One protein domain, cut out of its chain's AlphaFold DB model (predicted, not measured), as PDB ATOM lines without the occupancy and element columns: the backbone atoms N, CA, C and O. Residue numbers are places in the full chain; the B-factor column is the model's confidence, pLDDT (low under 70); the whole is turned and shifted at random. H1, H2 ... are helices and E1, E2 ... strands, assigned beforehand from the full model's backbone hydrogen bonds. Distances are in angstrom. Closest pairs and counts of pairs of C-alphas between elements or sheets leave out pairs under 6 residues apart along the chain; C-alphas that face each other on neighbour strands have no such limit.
ATOM      1  N   VAL A   9      -9.407 -21.133  33.209       97.69
ATOM      2  CA  VAL A   9      -8.349 -22.047  33.655       97.69
ATOM      3  C   VAL A   9      -7.314 -22.274  32.563       97.69
ATOM      4  O   VAL A   9      -7.650 -22.522  31.409       97.69
ATOM      5  N   ILE A  10      -6.039 -22.240  32.949       98.12
ATOM      6  CA  ILE A  10      -4.914 -22.656  32.102       98.12
ATOM      7  C   ILE A  10      -4.062 -23.644  32.884       98.12
ATOM      8  O   ILE A  10      -3.798 -23.438  34.066       98.12
ATOM      9  N   GLY A  11      -3.632 -24.732  32.261       97.75
ATOM     10  CA  GLY A  11      -2.907 -25.770  32.977       97.75
ATOM     11  C   GLY A  11      -2.126 -26.704  32.074       97.75
ATOM     12  O   GLY A  11      -2.229 -26.657  30.850       97.75
ATOM     13  N   MET A  12      -1.326 -27.548  32.710       97.56
ATOM     14  CA  MET A  12      -0.501 -28.555  32.065       97.56
ATOM     15  C   MET A  12      -0.352 -29.765  32.987       97.56
ATOM     16  O   MET A  12      -0.146 -29.625  34.194       97.56
ATOM     17  N   ASN A  13      -0.395 -30.954  32.389       97.31
ATOM     18  CA  ASN A  13       0.151 -32.171  32.974       97.31
ATOM     19  C   ASN A  13       1.434 -32.530  32.212       97.31
ATOM     20  O   ASN A  13       1.457 -32.492  30.977       97.31
ATOM     21  N   ILE A  14       2.490 -32.881  32.943       96.94
ATOM     22  CA  ILE A  14       3.678 -33.515  32.377       96.94
ATOM     23  C   ILE A  14       3.858 -34.890  33.007       96.94
ATOM     24  O   ILE A  14       4.000 -35.014  34.222       96.94
ATOM     25  N   ALA A  15       3.865 -35.927  32.173       95.75
ATOM     26  CA  ALA A  15       3.846 -37.313  32.617       95.75
ATOM     27  C   ALA A  15       4.960 -38.157  31.999       95.75
ATOM     28  O   ALA A  15       5.445 -37.898  30.895       95.75
ATOM     29  N   ARG A  16       5.319 -39.219  32.718       95.19
ATOM     30  CA  ARG A  16       6.206 -40.291  32.276       95.19
ATOM     31  C   ARG A  16       5.595 -41.636  32.661       95.19
ATOM     32  O   ARG A  16       5.122 -41.809  33.779       95.19
ATOM     33  N   CYS A  17       5.658 -42.589  31.737       93.69
ATOM     34  CA  CYS A  17       5.416 -43.996  32.033       93.69
ATOM     35  C   CYS A  17       6.758 -44.687  32.280       93.69
ATOM     36  O   CYS A  17       7.662 -44.607  31.446       93.69
ATOM     37  N   LEU A  18       6.882 -45.355  33.419       93.44
ATOM     38  CA  LEU A  18       8.025 -46.170  33.807       93.44
ATOM     39  C   LEU A  18       7.621 -47.637  33.676       93.44
ATOM     40  O   LEU A  18       6.564 -48.034  34.164       93.44
ATOM     41  N   ASN A  19       8.439 -48.424  32.987       91.25
ATOM     42  CA  ASN A  19       8.185 -49.844  32.797       91.25
ATOM     43  C   ASN A  19       8.865 -50.643  33.914       91.25
ATOM     44  O   ASN A  19      10.092 -50.670  33.980       91.25
ATOM     45  N   ASP A  20       8.073 -51.320  34.740       89.94
ATOM     46  CA  ASP A  20       8.533 -52.322  35.696       89.94
ATOM     47  C   ASP A  20       8.230 -53.711  35.125       89.94
ATOM     48  O   ASP A  20       7.170 -54.313  35.333       89.94
ATOM     49  N   SER A  21       9.189 -54.213  34.347       86.00
ATOM     50  CA  SER A  21       9.068 -55.510  33.679       86.00
ATOM     51  C   SER A  21       9.094 -56.688  34.652       86.00
ATOM     52  O   SER A  21       8.538 -57.733  34.327       86.00
ATOM     53  N   ASN A  22       9.703 -56.533  35.832       87.31
ATOM     54  CA  ASN A  22       9.794 -57.611  36.816       87.31
ATOM     55  C   ASN A  22       8.429 -57.889  37.450       87.31
ATOM     56  O   ASN A  22       8.085 -59.045  37.696       87.31
ATOM     57  N   ASN A  23       7.638 -56.837  37.668       89.06
ATOM     58  CA  ASN A  23       6.321 -56.939  38.293       89.06
ATOM     59  C   ASN A  23       5.150 -56.867  37.300       89.06
ATOM     60  O   ASN A  23       3.999 -56.822  37.739       89.06
ATOM     61  N   HIS A  24       5.416 -56.877  35.986       92.25
ATOM     62  CA  HIS A  24       4.397 -56.736  34.933       92.25
ATOM     63  C   HIS A  24       3.535 -55.478  35.133       92.25
ATOM     64  O   HIS A  24       2.296 -55.516  35.152       92.25
ATOM     65  N   GLN A  25       4.207 -54.348  35.361       93.25
ATOM     66  CA  GLN A  25       3.586 -53.084  35.736       93.25
ATOM     67  C   GLN A  25       4.113 -51.917  34.903       93.25
ATOM     68  O   GLN A  25       5.275 -51.853  34.513       93.25
ATOM     69  N   ILE A  26       3.231 -50.952  34.667       92.75
ATOM     70  CA  ILE A  26       3.579 -49.615  34.205       92.75
ATOM     71  C   ILE A  26       3.218 -48.647  35.321       92.75
ATOM     72  O   ILE A  26       2.075 -48.616  35.784       92.75
ATOM     73  N   ILE A  27       4.183 -47.834  35.727       94.62
ATOM     74  CA  ILE A  27       3.972 -46.753  36.681       94.62
ATOM     75  C   ILE A  27       3.851 -45.459  35.886       94.62
ATOM     76  O   ILE A  27       4.798 -45.020  35.236       94.62
ATOM     77  N   LEU A  28       2.676 -44.843  35.926       95.06
ATOM     78  CA  LEU A  28       2.488 -43.473  35.472       95.06
ATOM     79  C   LEU A  28       2.882 -42.549  36.622       95.06
ATOM     80  O   LEU A  28       2.343 -42.680  37.717       95.06
ATOM     81  N   THR A  29       3.796 -41.619  36.375       97.62
ATOM     82  CA  THR A  29       4.160 -40.553  37.313       97.62
ATOM     83  C   THR A  29       4.135 -39.215  36.591       97.62
ATOM     84  O   THR A  29       4.565 -39.107  35.438       97.62
ATOM     85  N   SER A  30       3.572 -38.193  37.225       98.06
ATOM     86  CA  SER A  30       3.335 -36.903  36.587       98.06
ATOM     87  C   SER A  30       3.323 -35.746  37.577       98.06
ATOM     88  O   SER A  30       3.319 -35.953  38.792       98.06
ATOM     89  N   ARG A  31       3.328 -34.527  37.034       98.38
ATOM     90  CA  ARG A  31       3.065 -33.281  37.762       98.38
ATOM     91  C   ARG A  31       1.953 -32.525  37.062       98.38
ATOM     92  O   ARG A  31       1.959 -32.420  35.834       98.38
ATOM     93  N   GLU A  32       1.029 -31.981  37.843       97.44
ATOM     94  CA  GLU A  32      -0.138 -31.258  37.340       97.44
ATOM     95  C   GLU A  32      -0.186 -29.858  37.922       97.44
ATOM     96  O   GLU A  32      -0.229 -29.682  39.141       97.44
ATOM     97  N   THR A  33      -0.242 -28.856  37.053       98.19
ATOM     98  CA  THR A  33      -0.493 -27.484  37.477       98.19
ATOM     99  C   THR A  33      -1.630 -26.863  36.683       98.19
ATOM    100  O   THR A  33      -1.750 -27.071  35.477       98.19
ATOM    101  N   GLN A  34      -2.486 -26.112  37.371       98.38
ATOM    102  CA  GLN A  34      -3.576 -25.351  36.773       98.38
ATOM    103  C   GLN A  34      -3.742 -24.040  37.529       98.38
ATOM    104  O   GLN A  34      -3.944 -24.027  38.746       98.38
ATOM    105  N   LEU A  35      -3.699 -22.946  36.784       98.69
ATOM    106  CA  LEU A  35      -3.915 -21.595  37.263       98.69
ATOM    107  C   LEU A  35      -5.380 -21.206  37.061       98.69
ATOM    108  O   LEU A  35      -5.999 -21.566  36.062       98.69
ATOM    109  N   TYR A  36      -5.908 -20.467  38.032       98.56
ATOM    110  CA  TYR A  36      -7.215 -19.821  37.964       98.56
ATOM    111  C   TYR A  36      -6.978 -18.403  37.464       98.56
ATOM    112  O   TYR A  36      -6.170 -17.674  38.050       98.56
ATOM    113  N   ILE A  37      -7.633 -18.055  36.369       98.44
ATOM    114  CA  ILE A  37      -7.411 -16.821  35.625       98.44
ATOM    115  C   ILE A  37      -8.638 -15.926  35.778       98.44
ATOM    116  O   ILE A  37      -9.779 -16.399  35.759       98.44
ATOM    117  N   ASP A  38      -8.399 -14.633  35.975       97.06
ATOM    118  CA  ASP A  38      -9.464 -13.641  36.018       97.06
ATOM    119  C   ASP A  38     -10.103 -13.510  34.633       97.06
ATOM    120  O   ASP A  38      -9.426 -13.202  33.652       97.06
ATOM    121  N   VAL A  39     -11.419 -13.706  34.568       94.44
ATOM    122  CA  VAL A  39     -12.186 -13.706  33.311       94.44
ATOM    123  C   VAL A  39     -12.192 -12.353  32.589       94.44
ATOM    124  O   VAL A  39     -12.517 -12.286  31.406       94.44
ATOM    125  N   ASN A  40     -11.875 -11.256  33.285       94.12
ATOM    126  CA  ASN A  40     -11.881  -9.910  32.715       94.12
ATOM    127  C   ASN A  40     -10.477  -9.454  32.321       94.12
ATOM    128  O   ASN A  40     -10.320  -8.796  31.293       94.12
ATOM    129  N   THR A  41      -9.467  -9.750  33.145       96.06
ATOM    130  CA  THR A  41      -8.094  -9.269  32.919       96.06
ATOM    131  C   THR A  41      -7.208 -10.278  32.197       96.06
ATOM    132  O   THR A  41      -6.214  -9.878  31.592       96.06
ATOM    133  N   GLY A  42      -7.545 -11.571  32.237       96.31
ATOM    134  CA  GLY A  42      -6.682 -12.643  31.738       96.31
ATOM    135  C   GLY A  42      -5.446 -12.888  32.612       96.31
ATOM    136  O   GLY A  42      -4.530 -13.602  32.204       96.31
ATOM    137  N   GLU A  43      -5.385 -12.299  33.809       97.25
ATOM    138  CA  GLU A  43      -4.256 -12.448  34.727       97.25
ATOM    139  C   GLU A  43      -4.461 -13.616  35.696       97.25
ATOM    140  O   GLU A  43      -5.580 -13.978  36.063       97.25
ATOM    141  N   LYS A  44      -3.349 -14.186  36.167       97.94
ATOM    142  CA  LYS A  44      -3.367 -15.168  37.251       97.94
ATOM    143  C   LYS A  44      -3.916 -14.531  38.529       97.94
ATOM    144  O   LYS A  44      -3.384 -13.528  39.005       97.94
ATOM    145  N   LEU A  45      -4.933 -15.152  39.121       97.56
ATOM    146  CA  LEU A  45      -5.526 -14.674  40.366       97.56
ATOM    147  C   LEU A  45      -4.668 -15.026  41.579       97.56
ATOM    148  O   LEU A  45      -4.489 -16.194  41.893       97.56
ATOM    149  N   ASN A  46      -4.242 -14.011  42.330       97.19
ATOM    150  CA  ASN A  46      -3.609 -14.200  43.642       97.19
ATOM    151  C   ASN A  46      -4.627 -14.142  44.788       97.19
ATOM    152  O   ASN A  46      -4.515 -14.856  45.785       97.19
ATOM    153  N   GLN A  47      -5.644 -13.297  44.631       96.44
ATOM    154  CA  GLN A  47      -6.759 -13.145  45.555       96.44
ATOM    155  C   GLN A  47      -8.066 -13.126  44.775       96.44
ATOM    156  O   GLN A  47      -8.107 -12.685  43.629       96.44
ATOM    157  N   TRP A  48      -9.138 -13.573  45.417       95.75
ATOM    158  CA  TRP A  48     -10.479 -13.556  44.858       95.75
ATOM    159  C   TRP A  48     -11.433 -12.845  45.808       95.75
ATOM    160  O   TRP A  48     -11.547 -13.210  46.981       95.75
ATOM    161  N   SER A  49     -12.123 -11.830  45.290       95.19
ATOM    162  CA  SER A  49     -13.265 -11.220  45.972       95.19
ATOM    163  C   SER A  49     -14.464 -12.139  45.788       95.19
ATOM    164  O   SER A  49     -15.126 -12.097  44.754       95.19
ATOM    165  N   ASN A  50     -14.708 -13.005  46.765       93.69
ATOM    166  CA  ASN A  50     -15.746 -14.019  46.695       93.69
ATOM    167  C   ASN A  50     -17.139 -13.350  46.730       93.69
ATOM    168  O   ASN A  50     -17.536 -12.848  47.787       93.69
ATOM    169  N   PRO A  51     -17.910 -13.359  45.623       91.38
ATOM    170  CA  PRO A  51     -19.182 -12.642  45.537       91.38
ATOM    171  C   PRO A  51     -20.276 -13.276  46.401       91.38
ATOM    172  O   PRO A  51     -21.249 -12.613  46.746       91.38
ATOM    173  N   TYR A  52     -20.113 -14.545  46.781       90.75
ATOM    174  CA  TYR A  52     -21.095 -15.272  47.576       90.75
ATOM    175  C   TYR A  52     -20.928 -15.018  49.072       90.75
ATOM    176  O   TYR A  52     -21.918 -14.973  49.793       90.75
ATOM    177  N   THR A  53     -19.689 -14.847  49.551       91.69
ATOM    178  CA  THR A  53     -19.408 -14.627  50.983       91.69
ATOM    179  C   THR A  53     -19.055 -13.184  51.330       91.69
ATOM    180  O   THR A  53     -19.091 -12.822  52.503       91.69
ATOM    181  N   GLY A  54     -18.686 -12.364  50.342       92.62
ATOM    182  CA  GLY A  54     -18.170 -11.008  50.537       92.62
ATOM    183  C   GLY A  54     -16.727 -10.948  51.056       92.62
ATOM    184  O   GLY A  54     -16.198  -9.856  51.253       92.62
ATOM    185  N   ASN A  55     -16.077 -12.094  51.278       92.94
ATOM    186  CA  ASN A  55     -14.699 -12.157  51.756       92.94
ATOM    187  C   ASN A  55     -13.697 -12.066  50.602       92.94
ATOM    188  O   ASN A  55     -13.941 -12.572  49.506       92.94
ATOM    189  N   ILE A  56     -12.522 -11.509  50.882       95.25
ATOM    190  CA  ILE A  56     -11.354 -11.634  50.007       95.25
ATOM    191  C   ILE A  56     -10.534 -12.826  50.500       95.25
ATOM    192  O   ILE A  56     -10.157 -12.870  51.672       95.25
ATOM    193  N   VAL A  57     -10.274 -13.791  49.621       95.50
ATOM    194  CA  VAL A  57      -9.532 -15.022  49.944       95.50
ATOM    195  C   VAL A  57      -8.329 -15.191  49.029       95.50
ATOM    196  O   VAL A  57      -8.372 -14.773  47.873       95.50
ATOM    197  N   SER A  58      -7.258 -15.816  49.522       97.50
ATOM    198  CA  SER A  58      -6.142 -16.226  48.664       97.50
ATOM    199  C   SER A  58      -6.591 -17.341  47.721       97.50
ATOM    200  O   SER A  58      -7.290 -18.271  48.131       97.50
ATOM    201  N   VAL A  59      -6.166 -17.276  46.463       98.06
ATOM    202  CA  VAL A  59      -6.442 -18.333  45.487       98.06
ATOM    203  C   VAL A  59      -5.350 -19.389  45.574       98.06
ATOM    204  O   VAL A  59      -4.171 -19.081  45.425       98.06
ATOM    205  N   ILE A  60      -5.736 -20.648  45.795       98.44
ATOM    206  CA  ILE A  60      -4.806 -21.781  45.733       98.44
ATOM    207  C   ILE A  60      -4.970 -22.478  44.386       98.44
ATOM    208  O   ILE A  60      -5.941 -23.198  44.148       98.44
ATOM    209  N   HIS A  61      -3.994 -22.263  43.507       98.56
ATOM    210  CA  HIS A  61      -3.871 -22.958  42.228       98.56
ATOM    211  C   HIS A  61      -3.568 -24.450  42.402       98.56
ATOM    212  O   HIS A  61      -3.076 -24.886  43.444       98.56
ATOM    213  N   VAL A  62      -3.849 -25.242  41.366       98.50
ATOM    214  CA  VAL A  62      -3.473 -26.659  41.351       98.50
ATOM    215  C   VAL A  62      -1.965 -26.759  41.142       98.50
ATOM    216  O   VAL A  62      -1.407 -26.122  40.245       98.50
ATOM    217  N   ALA A  63      -1.328 -27.561  41.985       97.94
ATOM    218  CA  ALA A  63       0.095 -27.852  41.960       97.94
ATOM    219  C   ALA A  63       0.318 -29.238  42.578       97.94
ATOM    220  O   ALA A  63       0.921 -29.368  43.641       97.94
ATOM    221  N   ASN A  64      -0.256 -30.261  41.944       98.12
ATOM    222  CA  ASN A  64      -0.141 -31.631  42.417       98.12
ATOM    223  C   ASN A  64       1.225 -32.188  41.992       98.12
ATOM    224  O   ASN A  64       1.497 -32.331  40.794       98.12
ATOM    225  N   ASP A  65       2.065 -32.521  42.969       97.56
ATOM    226  CA  ASP A  65       3.376 -33.120  42.735       97.56
ATOM    227  C   ASP A  65       3.755 -34.113  43.856       97.56
ATOM    228  O   ASP A  65       4.022 -33.688  44.984       97.56
ATOM    229  N   PRO A  66       3.812 -35.427  43.570       97.94
ATOM    230  CA  PRO A  66       3.530 -36.077  42.288       97.94
ATOM    231  C   PRO A  66       2.054 -36.484  42.137       97.94
ATOM    232  O   PRO A  66       1.309 -36.560  43.110       97.94
ATOM    233  N   VAL A  67       1.659 -36.869  40.923       97.25
ATOM    234  CA  VAL A  67       0.449 -37.662  40.651       97.25
ATOM    235  C   VAL A  67       0.873 -38.982  40.021       97.25
ATOM    236  O   VAL A  67       1.416 -38.999  38.915       97.25
ATOM    237  N   GLN A  68       0.670 -40.081  40.752       96.44
ATOM    238  CA  GLN A  68       1.201 -41.402  40.414       96.44
ATOM    239  C   GLN A  68       0.126 -42.492  40.438       96.44
ATOM    240  O   GLN A  68      -0.767 -42.491  41.290       96.44
ATOM    241  N   SER A  69       0.240 -43.458  39.527       93.38
ATOM    242  CA  SER A  69      -0.598 -44.657  39.505       93.38
ATOM    243  C   SER A  69       0.153 -45.850  38.926       93.38
ATOM    244  O   SER A  69       0.804 -45.728  37.888       93.38
ATOM    245  N   THR A  70      -0.019 -47.014  39.541       93.00
ATOM    246  CA  THR A  70       0.543 -48.278  39.062       93.00
ATOM    247  C   THR A  70      -0.533 -49.089  38.352       93.00
ATOM    248  O   THR A  70      -1.607 -49.338  38.901       93.00
ATOM    249  N   MET A  71      -0.247 -49.515  37.127       91.75
ATOM    250  CA  MET A  71      -1.159 -50.267  36.270       91.75
ATOM    251  C   MET A  71      -0.517 -51.598  35.893       91.75
ATOM    252  O   MET A  71       0.619 -51.634  35.438       91.75
ATOM    253  N   SER A  72      -1.245 -52.703  36.051       89.06
ATOM    254  CA  SER A  72      -0.774 -54.011  35.577       89.06
ATOM    255  C   SER A  72      -0.850 -54.074  34.053       89.06
ATOM    256  O   SER A  72      -1.913 -53.810  33.489       89.06
ATOM    257  N   THR A  73       0.236 -54.478  33.394       84.56
ATOM    258  CA  THR A  73       0.286 -54.637  31.930       84.56
ATOM    259  C   THR A  73      -0.697 -55.686  31.422       84.56
ATOM    260  O   THR A  73      -1.200 -55.571  30.311       84.56
ATOM    261  N   ASP A  74      -1.017 -56.680  32.249       83.94
ATOM    262  CA  ASP A  74      -1.867 -57.807  31.854       83.94
ATOM    263  C   ASP A  74      -3.363 -57.493  31.983       83.94
ATOM    264  O   ASP A  74      -4.208 -58.181  31.411       83.94
ATOM    265  N   LYS A  75      -3.711 -56.475  32.779       80.00
ATOM    266  CA  LYS A  75      -5.104 -56.150  33.132       80.00
ATOM    267  C   LYS A  75      -5.542 -54.779  32.645       80.00
ATOM    268  O   LYS A  75      -6.741 -54.544  32.494       80.00
ATOM    269  N   PHE A  76      -4.602 -53.863  32.437       79.50
ATOM    270  CA  PHE A  76      -4.918 -52.510  32.024       79.50
ATOM    271  C   PHE A  76      -5.137 -52.449  30.515       79.50
ATOM    272  O   PHE A  76      -4.238 -52.706  29.721       79.50
ATOM    273  N   SER A  77      -6.350 -52.080  30.114       81.88
ATOM    274  CA  SER A  77      -6.659 -51.747  28.728       81.88
ATOM    275  C   SER A  77      -7.613 -50.561  28.692       81.88
ATOM    276  O   SER A  77      -8.601 -50.518  29.428       81.88
ATOM    277  N   ILE A  78      -7.319 -49.595  27.824       83.25
ATOM    278  CA  ILE A  78      -8.230 -48.496  27.509       83.25
ATOM    279  C   ILE A  78      -8.927 -48.862  26.205       83.25
ATOM    280  O   ILE A  78      -8.278 -49.099  25.185       83.25
ATOM    281  N   LYS A  79     -10.259 -48.918  26.226       87.81
ATOM    282  CA  LYS A  79     -11.045 -49.160  25.014       87.81
ATOM    283  C   LYS A  79     -11.146 -47.869  24.212       87.81
ATOM    284  O   LYS A  79     -11.885 -46.967  24.592       87.81
ATOM    285  N   GLY A  80     -10.414 -47.802  23.105       90.38
ATOM    286  CA  GLY A  80     -10.547 -46.728  22.127       90.38
ATOM    287  C   GLY A  80     -11.724 -46.936  21.175       90.38
ATOM    288  O   GLY A  80     -12.104 -48.068  20.875       90.38
ATOM    289  N   TYR A  81     -12.273 -45.835  20.671       93.75
ATOM    290  CA  TYR A  81     -13.236 -45.815  19.573       93.75
ATOM    291  C   TYR A  81     -12.545 -45.342  18.290       93.75
ATOM    292  O   TYR A  81     -11.971 -44.254  18.268       93.75
ATOM    293  N   LEU A  82     -12.607 -46.150  17.229       95.00
ATOM    294  CA  LEU A  82     -12.151 -45.770  15.892       95.00
ATOM    295  C   LEU A  82     -13.304 -45.115  15.130       95.00
ATOM    296  O   LEU A  82     -14.338 -45.736  14.887       95.00
ATOM    297  N   THR A  83     -13.108 -43.858  14.757       93.62
ATOM    298  CA  THR A  83     -14.039 -43.091  13.924       93.62
ATOM    299  C   THR A  83     -13.944 -43.509  12.451       93.62
ATOM    300  O   THR A  83     -12.966 -44.126  12.022       93.62
ATOM    301  N   SER A  84     -14.923 -43.100  11.639       91.25
ATOM    302  CA  SER A  84     -14.890 -43.272  10.177       91.25
ATOM    303  C   SER A  84     -13.754 -42.510   9.480       91.25
ATOM    304  O   SER A  84     -13.449 -42.806   8.329       91.25
ATOM    305  N   GLU A  85     -13.123 -41.547  10.156       92.12
ATOM    306  CA  GLU A  85     -12.064 -40.687   9.611       92.12
ATOM    307  C   GLU A  85     -10.655 -41.109  10.072       92.12
ATOM    308  O   GLU A  85      -9.716 -40.318  10.035       92.12
ATOM    309  N   ASN A  86     -10.478 -42.358  10.522       92.06
ATOM    310  CA  ASN A  86      -9.212 -42.883  11.063       92.06
ATOM    311  C   ASN A  86      -8.671 -42.139  12.303       92.06
ATOM    312  O   ASN A  86      -7.495 -42.286  12.656       92.06
ATOM    313  N   GLN A  87      -9.518 -41.381  13.000       95.44
ATOM    314  CA  GLN A  87      -9.215 -40.867  14.336       95.44
ATOM    315  C   GLN A  87      -9.584 -41.895  15.404       95.44
ATOM    316  O   GLN A  87     -10.606 -42.577  15.295       95.44
ATOM    317  N   ILE A  88      -8.771 -41.968  16.450       95.94
ATOM    318  CA  ILE A  88      -9.009 -42.740  17.662       95.94
ATOM    319  C   ILE A  88      -9.403 -41.782  18.782       95.94
ATOM    320  O   ILE A  88      -8.674 -40.836  19.079       95.94
ATOM    321  N   VAL A  89     -10.523 -42.078  19.439       96.25
ATOM    322  CA  VAL A  89     -10.945 -41.431  20.686       96.25
ATOM    323  C   VAL A  89     -10.677 -42.384  21.844       96.25
ATOM    324  O   VAL A  89     -11.214 -43.492  21.871       96.25
ATOM    325  N   LEU A  90      -9.867 -41.962  22.812       95.12
ATOM    326  CA  LEU A  90      -9.568 -42.701  24.037       95.12
ATOM    327  C   LEU A  90     -10.299 -42.037  25.215       95.12
ATOM    328  O   LEU A  90      -9.846 -41.000  25.711       95.12
ATOM    329  N   PRO A  91     -11.443 -42.585  25.660       95.12
ATOM    330  CA  PRO A  91     -12.101 -42.122  26.868       95.12
ATOM    331  C   PRO A  91     -11.389 -42.656  28.114       95.12
ATOM    332  O   PRO A  91     -11.161 -43.860  28.239       95.12
ATOM    333  N   ILE A  92     -11.106 -41.766  29.063       93.88
ATOM    334  CA  ILE A  92     -10.728 -42.136  30.429       93.88
ATOM    335  C   ILE A  92     -11.684 -41.402  31.359       93.88
ATOM    336  O   ILE A  92     -11.649 -40.181  31.440       93.88
ATOM    337  N   ASP A  93     -12.559 -42.149  32.027       94.69
ATOM    338  CA  ASP A  93     -13.545 -41.595  32.950       94.69
ATOM    339  C   ASP A  93     -13.212 -42.075  34.364       94.69
ATOM    340  O   ASP A  93     -13.240 -43.273  34.658       94.69
ATOM    341  N   VAL A  94     -12.866 -41.132  35.236       94.06
ATOM    342  CA  VAL A  94     -12.406 -41.382  36.600       94.06
ATOM    343  C   VAL A  94     -13.464 -40.876  37.570       94.06
ATOM    344  O   VAL A  94     -13.656 -39.675  37.748       94.06
ATOM    345  N   ASN A  95     -14.156 -41.806  38.224       96.12
ATOM    346  CA  ASN A  95     -15.062 -41.482  39.323       96.12
ATOM    347  C   ASN A  95     -14.271 -41.537  40.632       96.12
ATOM    348  O   ASN A  95     -13.897 -42.612  41.101       96.12
ATOM    349  N   LEU A  96     -13.991 -40.371  41.202       95.56
ATOM    350  CA  LEU A  96     -13.193 -40.221  42.410       95.56
ATOM    351  C   LEU A  96     -14.084 -40.381  43.641       95.56
ATOM    352  O   LEU A  96     -15.063 -39.652  43.806       95.56
ATOM    353  N   PHE A  97     -13.711 -41.309  44.521       96.88
ATOM    354  CA  PHE A  97     -14.327 -41.483  45.833       96.88
ATOM    355  C   PHE A  97     -13.283 -41.958  46.845       96.88
ATOM    356  O   PHE A  97     -12.843 -43.107  46.802       96.88
ATOM    357  N   TYR A  98     -12.857 -41.073  47.745       95.88
ATOM    358  CA  TYR A  98     -11.828 -41.377  48.746       95.88
ATOM    359  C   TYR A  98     -12.026 -40.557  50.032       95.88
ATOM    360  O   TYR A  98     -12.747 -39.555  50.016       95.88
ATOM    361  N   PRO A  99     -11.435 -40.966  51.175       97.44
ATOM    362  CA  PRO A  99     -11.544 -40.212  52.425       97.44
ATOM    363  C   PRO A  99     -11.066 -38.766  52.256       97.44
ATOM    364  O   PRO A  99      -9.947 -38.528  51.808       97.44
ATOM    365  N   ASN A 100     -11.897 -37.790  52.623       96.88
ATOM    366  CA  ASN A 100     -11.519 -36.383  52.515       96.88
ATOM    367  C   ASN A 100     -10.382 -36.081  53.518       96.88
ATOM    368  O   ASN A 100     -10.602 -36.178  54.730       96.88
ATOM    369  N   PRO A 101      -9.187 -35.657  53.063       96.75
ATOM    370  CA  PRO A 101      -8.033 -35.456  53.944       96.75
ATOM    371  C   PRO A 101      -8.210 -34.292  54.933       96.75
ATOM    372  O   PRO A 101      -7.437 -34.187  55.893       96.75
ATOM    373  N   LEU A 102      -9.202 -33.424  54.709       96.50
ATOM    374  CA  LEU A 102      -9.550 -32.286  55.564       96.50
ATOM    375  C   LEU A 102     -10.568 -32.644  56.651       96.50
ATOM    376  O   LEU A 102     -10.725 -31.874  57.591       96.50
ATOM    377  N   PHE A 103     -11.249 -33.792  56.545       95.62
ATOM    378  CA  PHE A 103     -12.384 -34.103  57.410       95.62
ATOM    379  C   PHE A 103     -11.970 -34.261  58.875       95.62
ATOM    380  O   PHE A 103     -12.542 -33.607  59.735       95.62
ATOM    381  N   GLU A 104     -10.956 -35.070  59.188       94.75
ATOM    382  CA  GLU A 104     -10.622 -35.394  60.588       94.75
ATOM    383  C   GLU A 104     -10.164 -34.184  61.427       94.75
ATOM    384  O   GLU A 104     -10.351 -34.175  62.639       94.75
ATOM    385  N   ASN A 105      -9.629 -33.127  60.808       95.25
ATOM    386  CA  ASN A 105      -9.213 -31.910  61.511       95.25
ATOM    387  C   ASN A 105     -10.377 -30.906  61.586       95.25
ATOM    388  O   ASN A 105     -10.847 -30.434  60.556       95.25
ATOM    389  N   GLU A 106     -10.820 -30.551  62.793       92.19
ATOM    390  CA  GLU A 106     -11.982 -29.669  63.003       92.19
ATOM    391  C   GLU A 106     -11.845 -28.299  62.320       92.19
ATOM    392  O   GLU A 106     -12.795 -27.837  61.685       92.19
ATOM    393  N   THR A 107     -10.660 -27.684  62.373       93.69
ATOM    394  CA  THR A 107     -10.384 -26.395  61.719       93.69
ATOM    395  C   THR A 107     -10.504 -26.496  60.198       93.69
ATOM    396  O   THR A 107     -11.117 -25.643  59.560       93.69
ATOM    397  N   LEU A 108      -9.952 -27.555  59.599       95.06
ATOM    398  CA  LEU A 108      -9.972 -27.766  58.147       95.06
ATOM    399  C   LEU A 108     -11.333 -28.246  57.633       95.06
ATOM    400  O   LEU A 108     -11.710 -27.931  56.505       95.06
ATOM    401  N   ARG A 109     -12.102 -28.959  58.462       93.12
ATOM    402  CA  ARG A 109     -13.451 -29.443  58.130       93.12
ATOM    403  C   ARG A 109     -14.401 -28.302  57.766       93.12
ATOM    404  O   ARG A 109     -15.323 -28.513  56.980       93.12
ATOM    405  N   HIS A 110     -14.156 -27.091  58.271       91.81
ATOM    406  CA  HIS A 110     -14.893 -25.887  57.878       91.81
ATOM    407  C   HIS A 110     -14.810 -25.589  56.369       91.81
ATOM    408  O   HIS A 110     -15.769 -25.074  55.796       91.81
ATOM    409  N   TYR A 111     -13.695 -25.947  55.728       94.06
ATOM    410  CA  TYR A 111     -13.414 -25.683  54.314       94.06
ATOM    411  C   TYR A 111     -13.843 -26.834  53.392       94.06
ATOM    412  O   TYR A 111     -13.975 -26.647  52.188       94.06
ATOM    413  N   SER A 112     -14.065 -28.034  53.938       93.00
ATOM    414  CA  SER A 112     -14.575 -29.192  53.196       93.00
ATOM    415  C   SER A 112     -15.223 -30.179  54.165       93.00
ATOM    416  O   SER A 112     -14.540 -31.011  54.769       93.00
ATOM    417  N   LYS A 113     -16.547 -30.070  54.324       90.12
ATOM    418  CA  LYS A 113     -17.307 -30.732  55.401       90.12
ATOM    419  C   LYS A 113     -17.561 -32.222  55.200       90.12
ATOM    420  O   LYS A 113     -17.789 -32.932  56.177       90.12
ATOM    421  N   GLU A 114     -17.558 -32.689  53.955       92.12
ATOM    422  CA  GLU A 114     -17.949 -34.061  53.634       92.12
ATOM    423  C   GLU A 114     -16.889 -35.065  54.092       92.12
ATOM    424  O   GLU A 114     -15.688 -34.817  53.970       92.12
ATOM    425  N   LYS A 115     -17.324 -36.223  54.603       95.31
ATOM    426  CA  LYS A 115     -16.412 -37.290  55.056       95.31
ATOM    427  C   LYS A 115     -15.603 -37.892  53.911       95.31
ATOM    428  O   LYS A 115     -14.443 -38.264  54.089       95.31
ATOM    429  N   PHE A 116     -16.214 -37.982  52.738       96.50
ATOM    430  CA  PHE A 116     -15.583 -38.472  51.524       96.50
ATOM    431  C   PHE A 116     -15.527 -37.349  50.503       96.50
ATOM    432  O   PHE A 116     -16.487 -36.599  50.336       96.50
ATOM    433  N   TYR A 117     -14.393 -37.243  49.822       95.94
ATOM    434  CA  TYR A 117     -14.316 -36.473  48.599       95.94
ATOM    435  C   TYR A 117     -14.961 -37.288  47.480       95.94
ATOM    436  O   TYR A 117     -14.649 -38.469  47.316       95.94
ATOM    437  N   GLN A 118     -15.845 -36.646  46.720       96.25
ATOM    438  CA  GLN A 118     -16.520 -37.239  45.575       96.25
ATOM    439  C   GLN A 118     -16.462 -36.277  44.392       96.25
ATOM    440  O   GLN A 118     -16.896 -35.132  44.506       96.25
ATOM    441  N   ALA A 119     -15.939 -36.742  43.263       97.12
ATOM    442  CA  ALA A 119     -15.833 -35.967  42.030       97.12
ATOM    443  C   ALA A 119     -15.807 -36.890  40.808       97.12
ATOM    444  O   ALA A 119     -15.630 -38.101  40.935       97.12
ATOM    445  N   GLY A 120     -15.967 -36.311  39.624       98.12
ATOM    446  CA  GLY A 120     -15.779 -37.004  38.353       98.12
ATOM    447  C   GLY A 120     -14.806 -36.240  37.473       98.12
ATOM    448  O   GLY A 120     -14.905 -35.016  37.384       98.12
ATOM    449  N   GLU A 121     -13.891 -36.950  36.826       97.38
ATOM    450  CA  GLU A 121     -13.013 -36.412  35.789       97.38
ATOM    451  C   GLU A 121     -13.179 -37.228  34.514       97.38
ATOM    452  O   GLU A 121     -13.042 -38.450  34.512       97.38
ATOM    453  N   TYR A 122     -13.505 -36.544  33.426       97.88
ATOM    454  CA  TYR A 122     -13.903 -37.151  32.168       97.88
ATOM    455  C   TYR A 122     -12.976 -36.641  31.078       97.88
ATOM    456  O   TYR A 122     -13.087 -35.499  30.628       97.88
ATOM    457  N   PHE A 123     -12.045 -37.494  30.671       97.38
ATOM    458  CA  PHE A 123     -11.071 -37.211  29.631       97.38
ATOM    459  C   PHE A 123     -11.512 -37.855  28.321       97.38
ATOM    460  O   PHE A 123     -12.031 -38.982  28.282       97.38
ATOM    461  N   LYS A 124     -11.265 -37.148  27.225       97.00
ATOM    462  CA  LYS A 124     -11.325 -37.666  25.862       97.00
ATOM    463  C   LYS A 124     -10.034 -37.244  25.181       97.00
ATOM    464  O   LYS A 124      -9.827 -36.058  24.946       97.00
ATOM    465  N   PHE A 125      -9.168 -38.212  24.908       96.88
ATOM    466  CA  PHE A 125      -7.970 -37.979  24.110       96.88
ATOM    467  C   PHE A 125      -8.255 -38.346  22.662       96.88
ATOM    468  O   PHE A 125      -8.838 -39.397  22.391       96.88
ATOM    469  N   PHE A 126      -7.829 -37.498  21.740       97.12
ATOM    470  CA  PHE A 126      -8.028 -37.673  20.310       97.12
ATOM    471  C   PHE A 126      -6.667 -37.794  19.647       97.12
ATOM    472  O   PHE A 126      -5.775 -36.987  19.884       97.12
ATOM    473  N   THR A 127      -6.486 -38.815  18.823       96.81
ATOM    474  CA  THR A 127      -5.280 -38.985  18.009       96.81
ATOM    475  C   THR A 127      -5.638 -39.731  16.729       96.81
ATOM    476  O   THR A 127      -6.802 -40.039  16.484       96.81
ATOM    477  N   THR A 128      -4.668 -40.024  15.879       95.38
ATOM    478  CA  THR A 128      -4.872 -40.775  14.638       95.38
ATOM    479  C   THR A 128      -4.432 -42.225  14.806       95.38
ATOM    480  O   THR A 128      -3.527 -42.532  15.581       95.38
ATOM    481  N   LEU A 129      -5.045 -43.139  14.049       92.75
ATOM    482  CA  LEU A 129      -4.724 -44.570  14.115       92.75
ATOM    483  C   LEU A 129      -3.217 -44.838  13.934       92.75
ATOM    484  O   LEU A 129      -2.631 -45.609  14.687       92.75
ATOM    485  N   ASN A 130      -2.573 -44.131  13.000       93.75
ATOM    486  CA  ASN A 130      -1.139 -44.272  12.727       93.75
ATOM    487  C   ASN A 130      -0.225 -43.859  13.897       93.75
ATOM    488  O   ASN A 130       0.902 -44.339  13.954       93.75
ATOM    489  N   GLN A 131      -0.668 -42.996  14.821       94.19
ATOM    490  CA  GLN A 131       0.119 -42.623  16.003       94.19
ATOM    491  C   GLN A 131       0.162 -43.762  17.025       94.19
ATOM    492  O   GLN A 131       1.116 -43.855  17.789       94.19
ATOM    493  N   ILE A 132      -0.862 -44.620  17.038       90.00
ATOM    494  CA  ILE A 132      -0.986 -45.731  17.988       90.00
ATOM    495  C   ILE A 132      -0.421 -47.028  17.403       90.00
ATOM    496  O   ILE A 132       0.187 -47.809  18.123       90.00
ATOM    497  N   THR A 133      -0.611 -47.276  16.103       90.81
ATOM    498  CA  THR A 133      -0.186 -48.536  15.469       90.81
ATOM    499  C   THR A 133       1.250 -48.519  14.957       90.81
ATOM    500  O   THR A 133       1.731 -49.542  14.480       90.81
ATOM    501  N   ASN A 134       1.931 -47.370  14.974       93.56
ATOM    502  CA  ASN A 134       3.312 -47.289  14.517       93.56
ATOM    503  C   ASN A 134       4.287 -47.675  15.638       93.56
ATOM    504  O   ASN A 134       4.629 -46.852  16.484       93.56
ATOM    505  N   GLU A 135       4.792 -48.907  15.580       91.75
ATOM    506  CA  GLU A 135       5.759 -49.465  16.536       91.75
ATOM    507  C   GLU A 135       7.107 -48.719  16.569       91.75
ATOM    508  O   GLU A 135       7.873 -48.877  17.516       91.75
ATOM    509  N   SER A 136       7.412 -47.876  15.572       94.12
ATOM    510  CA  SER A 136       8.623 -47.047  15.593       94.12
ATOM    511  C   SER A 136       8.515 -45.843  16.537       94.12
ATOM    512  O   SER A 136       9.512 -45.154  16.757       94.12
ATOM    513  N   LEU A 137       7.313 -45.513  17.021       92.56
ATOM    514  CA  LEU A 137       7.081 -44.388  17.919       92.56
ATOM    515  C   LEU A 137       7.231 -44.826  19.375       92.56
ATOM    516  O   LEU A 137       6.589 -45.762  19.833       92.56
ATOM    517  N   THR A 138       8.027 -44.079  20.138       88.19
ATOM    518  CA  THR A 138       8.137 -44.248  21.596       88.19
ATOM    519  C   THR A 138       7.093 -43.436  22.367       88.19
ATOM    520  O   THR A 138       6.960 -43.581  23.579       88.19
ATOM    521  N   GLN A 139       6.355 -42.567  21.672       90.31
ATOM    522  CA  GLN A 139       5.252 -41.776  22.204       90.31
ATOM    523  C   GLN A 139       4.312 -41.328  21.079       90.31
ATOM    524  O   GLN A 139       4.742 -41.112  19.947       90.31
ATOM    525  N   VAL A 140       3.046 -41.083  21.422       92.31
ATOM    526  CA  VAL A 140       2.116 -40.355  20.548       92.31
ATOM    527  C   VAL A 140       2.552 -38.892  20.482       92.31
ATOM    528  O   VAL A 140       2.701 -38.257  21.527       92.31
ATOM    529  N   ASN A 141       2.768 -38.350  19.284       92.38
ATOM    530  CA  ASN A 141       3.241 -36.971  19.101       92.38
ATOM    531  C   ASN A 141       2.102 -35.967  18.905       92.38
ATOM    532  O   ASN A 141       2.255 -34.799  19.241       92.38
ATOM    533  N   GLN A 142       0.973 -36.422  18.363       93.31
ATOM    534  CA  GLN A 142      -0.209 -35.604  18.100       93.31
ATOM    535  C   GLN A 142      -1.362 -36.131  18.937       93.31
ATOM    536  O   GLN A 142      -1.798 -37.268  18.746       93.31
ATOM    537  N   MET A 143      -1.823 -35.326  19.885       96.38
ATOM    538  CA  MET A 143      -2.921 -35.702  20.758       96.38
ATOM    539  C   MET A 143      -3.673 -34.460  21.195       96.38
ATOM    540  O   MET A 143      -3.084 -33.617  21.862       96.38
ATOM    541  N   ASP A 144      -4.958 -34.392  20.880       97.56
ATOM    542  CA  ASP A 144      -5.855 -33.394  21.451       97.56
ATOM    543  C   ASP A 144      -6.551 -33.969  22.686       97.56
ATOM    544  O   ASP A 144      -6.677 -35.185  22.856       97.56
ATOM    545  N   LEU A 145      -7.007 -33.085  23.559       97.00
ATOM    546  CA  LEU A 145      -7.656 -33.397  24.819       97.00
ATOM    547  C   LEU A 145      -8.930 -32.565  24.945       97.00
ATOM    548  O   LEU A 145      -8.912 -31.352  24.753       97.00
ATOM    549  N   SER A 146     -10.007 -33.213  25.369       97.94
ATOM    550  CA  SER A 146     -11.111 -32.571  26.075       97.94
ATOM    551  C   SER A 146     -11.176 -33.140  27.486       97.94
ATOM    552  O   SER A 146     -11.115 -34.358  27.677       97.94
ATOM    553  N   TRP A 147     -11.285 -32.260  28.472       98.19
ATOM    554  CA  TRP A 147     -11.386 -32.612  29.878       98.19
ATOM    555  C   TRP A 147     -12.562 -31.884  30.509       98.19
ATOM    556  O   TRP A 147     -12.766 -30.685  30.318       98.19
ATOM    557  N   THR A 148     -13.358 -32.623  31.268       98.38
ATOM    558  CA  THR A 148     -14.392 -32.055  32.126       98.38
ATOM    559  C   THR A 148     -14.232 -32.611  33.523       98.38
ATOM    560  O   THR A 148     -14.112 -33.822  33.697       98.38
ATOM    561  N   ARG A 149     -14.291 -31.740  34.527       97.62
ATOM    562  CA  ARG A 149     -14.319 -32.146  35.931       97.62
ATOM    563  C   ARG A 149     -15.566 -31.614  36.609       97.62
ATOM    564  O   ARG A 149     -15.901 -30.441  36.485       97.62
ATOM    565  N   ILE A 150     -16.215 -32.477  37.375       97.56
ATOM    566  CA  ILE A 150     -17.308 -32.126  38.278       97.56
ATOM    567  C   ILE A 150     -16.781 -32.301  39.695       97.56
ATOM    568  O   ILE A 150     -16.349 -33.393  40.065       97.56
ATOM    569  N   SER A 151     -16.781 -31.231  40.484       95.31
ATOM    570  CA  SER A 151     -16.165 -31.219  41.811       95.31
ATOM    571  C   SER A 151     -17.027 -30.466  42.825       95.31
ATOM    572  O   SER A 151     -17.797 -29.581  42.437       95.31
ATOM    573  N   PRO A 152     -16.894 -30.756  44.129       94.06
ATOM    574  CA  PRO A 152     -17.353 -29.846  45.164       94.06
ATOM    575  C   PRO A 152     -16.643 -28.491  45.044       94.06
ATOM    576  O   PRO A 152     -15.619 -28.361  44.370       94.06
ATOM    577  N   ILE A 153     -17.167 -27.492  45.749       94.44
ATOM    578  CA  ILE A 153     -16.473 -26.218  45.946       94.44
ATOM    579  C   ILE A 153     -15.056 -26.475  46.490       94.44
ATOM    580  O   ILE A 153     -14.859 -27.327  47.360       94.44
ATOM    581  N   LEU A 154     -14.070 -25.737  45.972       95.81
ATOM    582  CA  LEU A 154     -12.676 -25.883  46.387       95.81
ATOM    583  C   LEU A 154     -12.475 -25.345  47.812       95.81
ATOM    584  O   LEU A 154     -13.023 -24.289  48.137       95.81
ATOM    585  N   PRO A 155     -11.630 -25.981  48.646       95.88
ATOM    586  CA  PRO A 155     -11.457 -25.568  50.037       95.88
ATOM    587  C   PRO A 155     -11.024 -24.106  50.199       95.88
ATOM    588  O   PRO A 155     -11.573 -23.390  51.031       95.88
ATOM    589  N   TRP A 156     -10.106 -23.620  49.358       96.62
ATOM    590  CA  TRP A 156      -9.596 -22.245  49.434       96.62
ATOM    591  C   TRP A 156     -10.651 -21.174  49.137       96.62
ATOM    592  O   TRP A 156     -10.477 -20.026  49.528       96.62
ATOM    593  N   MET A 157     -11.773 -21.531  48.500       96.00
ATOM    594  CA  MET A 157     -12.853 -20.578  48.224       96.00
ATOM    595  C   MET A 157     -13.535 -20.086  49.510       96.00
ATOM    596  O   MET A 157     -14.306 -19.131  49.457       96.00
ATOM    597  N   ASN A 158     -13.260 -20.723  50.659       94.06
ATOM    598  CA  ASN A 158     -13.775 -20.362  51.984       94.06
ATOM    599  C   ASN A 158     -15.289 -20.160  52.016       94.06
ATOM    600  O   ASN A 158     -15.821 -19.226  52.614       94.06
ATOM    601  N   MET A 159     -15.998 -21.047  51.336       89.56
ATOM    602  CA  MET A 159     -17.447 -20.974  51.230       89.56
ATOM    603  C   MET A 159     -18.145 -21.528  52.477       89.56
ATOM    604  O   MET A 159     -19.354 -21.688  52.465       89.56
ATOM    605  N   SER A 160     -17.429 -21.791  53.580       70.81
ATOM    606  CA  SER A 160     -17.955 -22.397  54.813       70.81
ATOM    607  C   SER A 160     -18.754 -23.696  54.578       70.81
ATOM    608  O   SER A 160     -18.855 -24.223  53.472       70.81
ATOM    609  N   THR A 161     -19.385 -24.230  55.623       73.06
ATOM    610  CA  THR A 161     -20.299 -25.376  55.488       73.06
ATOM    611  C   THR A 161     -21.694 -24.994  54.980       73.06
ATOM    612  O   THR A 161     -22.505 -25.888  54.716       73.06
ATOM    613  N   GLN A 162     -21.980 -23.694  54.856       73.56
ATOM    614  CA  GLN A 162     -23.320 -23.155  54.599       73.56
ATOM    615  C   GLN A 162     -23.696 -23.132  53.116       73.56
ATOM    616  O   GLN A 162     -24.880 -23.146  52.791       73.56
ATOM    617  N   TYR A 163     -22.711 -23.124  52.220       80.25
ATOM    618  CA  TYR A 163     -22.944 -23.020  50.788       80.25
ATOM    619  C   TYR A 163     -22.810 -24.402  50.154       80.25
ATOM    620  O   TYR A 163     -21.846 -25.131  50.391       80.25
ATOM    621  N   ASN A 164     -23.797 -24.760  49.340       81.19
ATOM    622  CA  ASN A 164     -23.759 -25.955  48.515       81.19
ATOM    623  C   ASN A 164     -23.584 -25.508  47.066       81.19
ATOM    624  O   ASN A 164     -24.298 -24.626  46.597       81.19
ATOM    625  N   GLY A 165     -22.645 -26.122  46.362       85.56
ATOM    626  CA  GLY A 165     -22.371 -25.809  44.972       85.56
ATOM    627  C   GLY A 165     -21.560 -26.913  44.325       85.56
ATOM    628  O   GLY A 165     -20.906 -27.715  45.000       85.56
ATOM    629  N   THR A 166     -21.622 -26.949  43.004       91.00
ATOM    630  CA  THR A 166     -20.849 -27.869  42.182       91.00
ATOM    631  C   THR A 166     -20.071 -27.040  41.185       91.00
ATOM    632  O   THR A 166     -20.647 -26.230  40.465       91.00
ATOM    633  N   LEU A 167     -18.763 -27.247  41.160       94.69
ATOM    634  CA  LEU A 167     -17.901 -26.673  40.148       94.69
ATOM    635  C   LEU A 167     -17.882 -27.600  38.943       94.69
ATOM    636  O   LEU A 167     -17.691 -28.812  39.083       94.69
ATOM    637  N   VAL A 168     -18.061 -27.005  37.770       96.81
ATOM    638  CA  VAL A 168     -17.892 -27.670  36.483       96.81
ATOM    639  C   VAL A 168     -16.720 -27.004  35.786       96.81
ATOM    640  O   VAL A 168     -16.774 -25.826  35.451       96.81
ATOM    641  N   PHE A 169     -15.659 -27.768  35.589       97.12
ATOM    642  CA  PHE A 169     -14.502 -27.375  34.802       97.12
ATOM    643  C   PHE A 169     -14.683 -27.957  33.412       97.12
ATOM    644  O   PHE A 169     -14.990 -29.141  33.291       97.12
ATOM    645  N   SER A 170     -14.468 -27.150  32.383       97.12
ATOM    646  CA  SER A 170     -14.446 -27.603  30.998       97.12
ATOM    647  C   SER A 170     -13.218 -27.005  30.337       97.12
ATOM    648  O   SER A 170     -13.062 -25.787  30.327       97.12
ATOM    649  N   ALA A 171     -12.321 -27.861  29.858       97.44
ATOM    650  CA  ALA A 171     -11.108 -27.429  29.190       97.44
ATOM    651  C   ALA A 171     -10.773 -28.331  28.004       97.44
ATOM    652  O   ALA A 171     -11.217 -29.480  27.887       97.44
ATOM    653  N   GLN A 172      -9.927 -27.796  27.141       97.88
ATOM    654  CA  GLN A 172      -9.424 -28.436  25.947       97.88
ATOM    655  C   GLN A 172      -7.941 -28.125  25.815       97.88
ATOM    656  O   GLN A 172      -7.467 -27.091  26.285       97.88
ATOM    657  N   GLY A 173      -7.200 -29.017  25.177       97.06
ATOM    658  CA  GLY A 173      -5.769 -28.840  25.001       97.06
ATOM    659  C   GLY A 173      -5.207 -29.743  23.922       97.06
ATOM    660  O   GLY A 173      -5.915 -30.557  23.340       97.06
ATOM    661  N   THR A 174      -3.912 -29.603  23.687       97.12
ATOM    662  CA  THR A 174      -3.137 -30.466  22.797       97.12
ATOM    663  C   THR A 174      -1.827 -30.826  23.473       97.12
ATOM    664  O   THR A 174      -1.286 -30.058  24.275       97.12
ATOM    665  N   LYS A 175      -1.274 -31.981  23.119       96.38
ATOM    666  CA  LYS A 175       0.117 -32.296  23.398       96.38
ATOM    667  C   LYS A 175       1.005 -31.298  22.661       96.38
ATOM    668  O   LYS A 175       0.818 -31.026  21.476       96.38
ATOM    669  N   ILE A 176       1.983 -30.781  23.388       94.81
ATOM    670  CA  ILE A 176       2.996 -29.857  22.893       94.81
ATOM    671  C   ILE A 176       4.360 -30.540  22.860       94.81
ATOM    672  O   ILE A 176       4.639 -31.454  23.638       94.81
ATOM    673  N   SER A 177       5.226 -30.090  21.958       91.94
ATOM    674  CA  SER A 177       6.607 -30.575  21.853       91.94
ATOM    675  C   SER A 177       7.587 -29.761  22.697       91.94
ATOM    676  O   SER A 177       8.714 -30.199  22.919       91.94
ATOM    677  N   SER A 178       7.197 -28.558  23.125       93.00
ATOM    678  CA  SER A 178       8.037 -27.659  23.917       93.00
ATOM    679  C   SER A 178       7.190 -26.756  24.803       93.00
ATOM    680  O   SER A 178       6.143 -26.279  24.367       93.00
ATOM    681  N   LEU A 179       7.677 -26.460  26.012       93.06
ATOM    682  CA  LEU A 179       7.020 -25.546  26.953       93.06
ATOM    683  C   LEU A 179       6.781 -24.153  26.372       93.06
ATOM    684  O   LEU A 179       5.855 -23.481  26.795       93.06
ATOM    685  N   THR A 180       7.554 -23.719  25.376       94.44
ATOM    686  CA  THR A 180       7.343 -22.421  24.716       94.44
ATOM    687  C   THR A 180       6.015 -22.323  23.956       94.44
ATOM    688  O   THR A 180       5.658 -21.236  23.512       94.44
ATOM    689  N   GLN A 181       5.296 -23.437  23.784       95.50
ATOM    690  CA  GLN A 181       3.997 -23.501  23.113       95.50
ATOM    691  C   GLN A 181       2.802 -23.337  24.068       95.50
ATOM    692  O   GLN A 181       1.671 -23.288  23.586       95.50
ATOM    693  N   ILE A 182       3.012 -23.286  25.390       96.12
ATOM    694  CA  ILE A 182       1.921 -23.050  26.353       96.12
ATOM    695  C   ILE A 182       1.615 -21.558  26.501       96.12
ATOM    696  O   ILE A 182       2.382 -20.703  26.057       96.12
ATOM    697  N   ASP A 183       0.500 -21.252  27.164       96.94
ATOM    698  CA  ASP A 183       0.121 -19.882  27.504       96.94
ATOM    699  C   ASP A 183       1.239 -19.141  28.265       96.94
ATOM    700  O   ASP A 183       1.908 -19.700  29.139       96.94
ATOM    701  N   GLN A 184       1.436 -17.860  27.949       97.06
ATOM    702  CA  GLN A 184       2.541 -17.065  28.482       97.06
ATOM    703  C   GLN A 184       2.471 -16.880  30.007       97.06
ATOM    704  O   GLN A 184       3.522 -16.783  30.652       97.06
ATOM    705  N   VAL A 185       1.268 -16.831  30.591       97.75
ATOM    706  CA  VAL A 185       1.063 -16.747  32.045       97.75
ATOM    707  C   VAL A 185       1.548 -18.035  32.700       97.75
ATOM    708  O   VAL A 185       2.361 -17.982  33.626       97.75
ATOM    709  N   LEU A 186       1.141 -19.189  32.165       98.31
ATOM    710  CA  LEU A 186       1.577 -20.493  32.664       98.31
ATOM    711  C   LEU A 186       3.086 -20.704  32.475       98.31
ATOM    712  O   LEU A 186       3.769 -21.139  33.401       98.31
ATOM    713  N   PHE A 187       3.625 -20.344  31.309       98.12
ATOM    714  CA  PHE A 187       5.061 -20.412  31.031       98.12
ATOM    715  C   PHE A 187       5.873 -19.602  32.041       98.12
ATOM    716  O   PHE A 187       6.849 -20.097  32.603       98.12
ATOM    717  N   ASN A 188       5.461 -18.360  32.305       97.75
ATOM    718  CA  ASN A 188       6.144 -17.500  33.266       97.75
ATOM    719  C   ASN A 188       6.100 -18.070  34.684       97.75
ATOM    720  O   ASN A 188       7.108 -17.990  35.386       97.75
ATOM    721  N   GLU A 189       4.966 -18.638  35.094       98.19
ATOM    722  CA  GLU A 189       4.824 -19.265  36.406       98.19
ATOM    723  C   GLU A 189       5.783 -20.451  36.562       98.19
ATOM    724  O   GLU A 189       6.544 -20.512  37.533       98.19
ATOM    725  N   ILE A 190       5.813 -21.345  35.568       98.06
ATOM    726  CA  ILE A 190       6.683 -22.525  35.567       98.06
ATOM    727  C   ILE A 190       8.149 -22.106  35.630       98.06
ATOM    728  O   ILE A 190       8.845 -22.473  36.570       98.06
ATOM    729  N   ILE A 191       8.618 -21.284  34.692       97.75
ATOM    730  CA  ILE A 191      10.048 -20.966  34.589       97.75
ATOM    731  C   ILE A 191      10.555 -20.158  35.791       97.75
ATOM    732  O   ILE A 191      11.702 -20.320  36.207       97.75
ATOM    733  N   LYS A 192       9.732 -19.268  36.362       97.25
ATOM    734  CA  LYS A 192      10.191 -18.343  37.413       97.25
ATOM    735  C   LYS A 192       9.979 -18.867  38.828       97.25
ATOM    736  O   LYS A 192      10.768 -18.519  39.704       97.25
ATOM    737  N   ARG A 193       8.913 -19.636  39.077       97.81
ATOM    738  CA  ARG A 193       8.486 -19.991  40.444       97.81
ATOM    739  C   ARG A 193       8.443 -21.490  40.688       97.81
ATOM    740  O   ARG A 193       8.873 -21.932  41.755       97.81
ATOM    741  N   ILE A 194       7.970 -22.269  39.718       97.88
ATOM    742  CA  ILE A 194       7.793 -23.719  39.869       97.88
ATOM    743  C   ILE A 194       8.513 -24.547  38.781       97.88
ATOM    744  O   ILE A 194       7.891 -25.401  38.147       97.88
ATOM    745  N   PRO A 195       9.835 -24.378  38.561       98.00
ATOM    746  CA  PRO A 195      10.524 -25.040  37.447       98.00
ATOM    747  C   PRO A 195      10.590 -26.569  37.585       98.00
ATOM    748  O   PRO A 195      10.913 -27.281  36.637       98.00
ATOM    749  N   ILE A 196      10.200 -27.126  38.737       97.50
ATOM    750  CA  ILE A 196      10.022 -28.573  38.880       97.50
ATOM    751  C   ILE A 196       8.985 -29.156  37.893       97.50
ATOM    752  O   ILE A 196       9.105 -30.316  37.498       97.50
ATOM    753  N   TYR A 197       8.017 -28.351  37.433       97.81
ATOM    754  CA  TYR A 197       6.994 -28.740  36.448       97.81
ATOM    755  C   TYR A 197       7.510 -28.755  35.002       97.81
ATOM    756  O   TYR A 197       6.765 -29.116  34.095       97.81
ATOM    757  N   GLU A 198       8.781 -28.415  34.757       96.88
ATOM    758  CA  GLU A 198       9.386 -28.565  33.428       96.88
ATOM    759  C   GLU A 198       9.579 -30.034  33.029       96.88
ATOM    760  O   GLU A 198       9.734 -30.351  31.851       96.88
ATOM    761  N   ASN A 199       9.595 -30.939  34.009       96.12
ATOM    762  CA  ASN A 199       9.818 -32.363  33.801       96.12
ATOM    763  C   ASN A 199       8.847 -33.183  34.655       96.12
ATOM    764  O   ASN A 199       8.448 -32.750  35.731       96.12
ATOM    765  N   ALA A 200       8.512 -34.397  34.219       96.75
ATOM    766  CA  ALA A 200       7.900 -35.401  35.093       96.75
ATOM    767  C   ALA A 200       8.966 -36.048  36.006       96.75
ATOM    768  O   ALA A 200      10.151 -36.064  35.624       96.75
ATOM    769  N   PRO A 201       8.587 -36.642  37.157       97.19
ATOM    770  CA  PRO A 201       9.503 -37.431  37.978       97.19
ATOM    771  C   PRO A 201      10.154 -38.556  37.162       97.19
ATOM    772  O   PRO A 201       9.547 -39.128  36.251       97.19
ATOM    773  N   ASN A 202      11.431 -38.839  37.416       95.62
ATOM    774  CA  ASN A 202      12.208 -39.871  36.708       95.62
ATOM    775  C   ASN A 202      12.066 -41.270  37.312       95.62
ATOM    776  O   ASN A 202      12.533 -42.231  36.709       95.62
ATOM    777  N   CYS A 203      11.404 -41.372  38.455       95.00
ATOM    778  CA  CYS A 203      11.118 -42.597  39.176       95.00
ATOM    779  C   CYS A 203       9.752 -42.471  39.862       95.00
ATOM    780  O   CYS A 203       9.163 -41.384  39.896       95.00
ATOM    781  N   GLN A 204       9.259 -43.574  40.421       95.56
ATOM    782  CA  GLN A 204       8.166 -43.501  41.377       95.56
ATOM    783  C   GLN A 204       8.688 -42.859  42.662       95.56
ATOM    784  O   GLN A 204       9.621 -43.383  43.263       95.56
ATOM    785  N   LEU A 205       8.110 -41.737  43.077       96.50
ATOM    786  CA  LEU A 205       8.491 -41.078  44.327       96.50
ATOM    787  C   LEU A 205       7.882 -41.818  45.520       96.50
ATOM    788  O   LEU A 205       6.727 -42.247  45.440       96.50
ATOM    789  N   ASP A 206       8.630 -41.915  46.619       96.31
ATOM    790  CA  ASP A 206       8.216 -42.521  47.892       96.31
ATOM    791  C   ASP A 206       7.267 -41.593  48.665       96.31
ATOM    792  O   ASP A 206       7.553 -41.050  49.732       96.31
ATOM    793  N   THR A 207       6.125 -41.331  48.042       95.88
ATOM    794  CA  THR A 207       5.027 -40.548  48.590       95.88
ATOM    795  C   THR A 207       3.722 -40.944  47.906       95.88
ATOM    796  O   THR A 207       3.693 -41.473  46.790       95.88
ATOM    797  N   SER A 208       2.610 -40.646  48.569       95.25
ATOM    798  CA  SER A 208       1.294 -40.723  47.936       95.25
ATOM    799  C   SER A 208       1.110 -39.595  46.921       95.25
ATOM    800  O   SER A 208       1.717 -38.532  47.047       95.25
ATOM    801  N   SER A 209       0.225 -39.812  45.947       96.31
ATOM    802  CA  SER A 209      -0.193 -38.758  45.020       96.31
ATOM    803  C   SER A 209      -0.757 -37.555  45.774       96.31
ATOM    804  O   SER A 209      -1.585 -37.702  46.678       96.31
ATOM    805  N   GLU A 210      -0.327 -36.362  45.384       97.25
ATOM    806  CA  GLU A 210      -0.878 -35.108  45.871       97.25
ATOM    807  C   GLU A 210      -2.175 -34.769  45.119       97.25
ATOM    808  O   GLU A 210      -2.351 -35.066  43.941       97.25
ATOM    809  N   THR A 211      -3.117 -34.152  45.824       96.88
ATOM    810  CA  THR A 211      -4.386 -33.646  45.294       96.88
ATOM    811  C   THR A 211      -4.551 -32.189  45.711       96.88
ATOM    812  O   THR A 211      -3.946 -31.750  46.691       96.88
ATOM    813  N   SER A 212      -5.474 -31.451  45.085       96.94
ATOM    814  CA  SER A 212      -5.769 -30.069  45.502       96.94
ATOM    815  C   SER A 212      -6.194 -29.966  46.979       96.94
ATOM    816  O   SER A 212      -5.961 -28.946  47.621       96.94
ATOM    817  N   TRP A 213      -6.780 -31.030  47.547       97.44
ATOM    818  CA  TRP A 213      -7.183 -31.084  48.957       97.44
ATOM    819  C   TRP A 213      -5.998 -31.331  49.895       97.44
ATOM    820  O   TRP A 213      -5.914 -30.706  50.953       97.44
ATOM    821  N   THR A 214      -5.076 -32.230  49.540       97.88
ATOM    822  CA  THR A 214      -3.867 -32.457  50.350       97.88
ATOM    823  C   THR A 214      -2.903 -31.278  50.241       97.88
ATOM    824  O   THR A 214      -2.326 -30.898  51.255       97.88
ATOM    825  N   TYR A 215      -2.814 -30.634  49.074       98.06
ATOM    826  CA  TYR A 215      -2.041 -29.407  48.881       98.06
ATOM    827  C   TYR A 215      -2.596 -28.257  49.734       98.06
ATOM    828  O   TYR A 215      -1.853 -27.616  50.477       98.06
ATOM    829  N   PHE A 216      -3.922 -28.049  49.723       97.81
ATOM    830  CA  PHE A 216      -4.581 -27.082  50.609       97.81
ATOM    831  C   PHE A 216      -4.285 -27.366  52.086       97.81
ATOM    832  O   PHE A 216      -3.933 -26.458  52.832       97.81
ATOM    833  N   LYS A 217      -4.386 -28.635  52.511       97.62
ATOM    834  CA  LYS A 217      -4.051 -29.054  53.880       97.62
ATOM    835  C   LYS A 217      -2.613 -28.698  54.252       97.62
ATOM    836  O   LYS A 217      -2.375 -28.220  55.357       97.62
ATOM    837  N   LYS A 218      -1.674 -28.985  53.348       97.19
ATOM    838  CA  LYS A 218      -0.233 -28.807  53.540       97.19
ATOM    839  C   LYS A 218       0.136 -27.339  53.744       97.19
ATOM    840  O   LYS A 218       0.944 -27.057  54.618       97.19
ATOM    841  N   TYR A 219      -0.496 -26.434  52.997       97.56
ATOM    842  CA  TYR A 219      -0.196 -24.996  53.010       97.56
ATOM    843  C   TYR A 219      -1.308 -24.144  53.633       97.56
ATOM    844  O   TYR A 219      -1.522 -22.984  53.271       97.56
ATOM    845  N   PHE A 220      -2.056 -24.721  54.575       97.19
ATOM    846  CA  PHE A 220      -3.177 -24.038  55.210       97.19
ATOM    847  C   PHE A 220      -2.735 -22.819  56.038       97.19
ATOM    848  O   PHE A 220      -3.442 -21.814  56.088       97.19
ATOM    849  N   SER A 221      -1.557 -22.867  56.665       96.19
ATOM    850  CA  SER A 221      -0.982 -21.726  57.392       96.19
ATOM    851  C   SER A 221      -0.704 -20.529  56.485       96.19
ATOM    852  O   SER A 221      -1.022 -19.395  56.838       96.19
ATOM    853  N   GLU A 222      -0.139 -20.784  55.311       96.88
ATOM    854  CA  GLU A 222       0.197 -19.804  54.282       96.88
ATOM    855  C   GLU A 222      -1.063 -19.224  53.640       96.88
ATOM    856  O   GLU A 222      -1.131 -18.032  53.350       96.88
ATOM    857  N   TYR A 223      -2.090 -20.057  53.476       96.88
ATOM    858  CA  TYR A 223      -3.419 -19.612  53.082       96.88
ATOM    859  C   TYR A 223      -4.012 -18.629  54.105       96.88
ATOM    860  O   TYR A 223      -4.492 -17.561  53.732       96.88
ATOM    861  N   LEU A 224      -3.934 -18.944  55.404       95.25
ATOM    862  CA  LEU A 224      -4.454 -18.068  56.461       95.25
ATOM    863  C   LEU A 224      -3.677 -16.754  56.601       95.25
ATOM    864  O   LEU A 224      -4.265 -15.748  56.998       95.25
ATOM    865  N   SER A 225      -2.374 -16.743  56.306       92.94
ATOM    866  CA  SER A 225      -1.579 -15.516  56.396       92.94
ATOM    867  C   SER A 225      -1.922 -14.516  55.293       92.94
ATOM    868  O   SER A 225      -1.686 -13.325  55.478       92.94
ATOM    869  N   ASN A 226      -2.463 -14.983  54.159       86.19
ATOM    870  CA  ASN A 226      -2.738 -14.177  52.967       86.19
ATOM    871  C   ASN A 226      -1.502 -13.389  52.471       86.19
ATOM    872  O   ASN A 226      -1.622 -12.327  51.862       86.19
TER     873      ASN A 226
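Overview. This is residues 9 to 226 of the 244 residues of the protein "Hypothetical protein" of Rotaria sp. Silwood1 (UniProt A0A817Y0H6). Two twisted antiparallel sheets stand partly face to face with their strands crossed, one of four strands, E6 E7 E8 E9, and one of three, E1 E2 E5, coming near each other where E1 begins beside E9. H3 and H4 pack on the outer side of the three-stranded sheet, H5, H6, H1 and the small hairpin E3 E4 gather at one end, and at the other end residues 133 to 138, of which 133 belongs to H2, stick out. The 218 printed residues hold six named helices and nine named strands, in the order E1 E2 E3 E4 E5 E6 H1 E7 H2 E8 E9 H3 H4 H5 H6, and the class is mixed, helices and strands. The whole is compact, with a radius of gyration of the C-alphas of 18.9 A and spans of 56 by 39 by 35 A.

Along the chain. The largest sheet has E6, residues 87 to 99, 38.2 A; E7, residues 116 to 128, 38.5 A; E8, residues 144 to 152, 26.6 A; and E9, residues 166 to 174, 26.4 A. The second has E1, residues 9 to 20, 34.7 A, from C-alpha 9 at (-8.349, -22.047, 33.655); E2, residues 25 to 37, 37.9 A; and E5, residues 62 to 72, 28.1 A, which bends by 60 degrees at residue 65. E3 is residues 47 to 49 and E4 residues 56 to 58. The helices are H1, residues 106 to 109; H2, residues 129 to 133; H3, residues 184 to 192, 11.8 A; H4, residues 195 to 198; H5, residues 212 to 218, 9.8 A; and H6, residues 220 to 225, ending with C-alpha 225 at (-1.579, -15.516, 56.396).

Arrangement. E6 and E7 are antiparallel, with N 92 and O 123 at 3.0 A. E7 and E8 are antiparallel neighbours, with N 122 and O 148 within hydrogen-bond range at 2.8 A, and in the hairpin E8 and E9, N 147 and O 171 are within hydrogen-bond range at 2.8 A. H2 only grazes this sheet. The closest C-alphas of E9 and E1 are those of Ala 171 and Val 9, 7.5 A. In the hairpin E1 and E2, N 16 and O 29 are 2.8 A apart; between E2 and E5, N 28 and O 69 are 2.9 A apart. H3 is over E1 and E2 at a height over the sheet of 10.0 A, slantwise to the strands, and touches H4 only at the corner, Ile 190 to Tyr 197, 6.3 A between C-alphas. H4 only grazes this sheet. H5 stands at the sheet's level, its closest C-alpha pair with E5 being Ser 212 and Val 62, 5.8 A. H1 and H5 are close but not clearly touching, Leu 108 to Lys 217, 7.4 A between C-alphas. In the hairpin E3 and E4, N 48 and O 57 are 2.8 A apart; the closest C-alphas of E4 and H6 are those of Ser 58 and Tyr 223, 6.2 A. In H2, H3, H5 and H6 every O i to N i+4 pair is within hydrogen-bond range; H1 and H4 are too short for one.

Size, cuts and confidence. The C-alphas of Gly 54 and Ser 136, the two farthest apart, are 56.9 A apart. The printed part has no cut; the links E5 to E6, E8 to E9 and H4 to H5 are long. The mean pLDDT of the printed part is 94.5, and no printed residue is under 70.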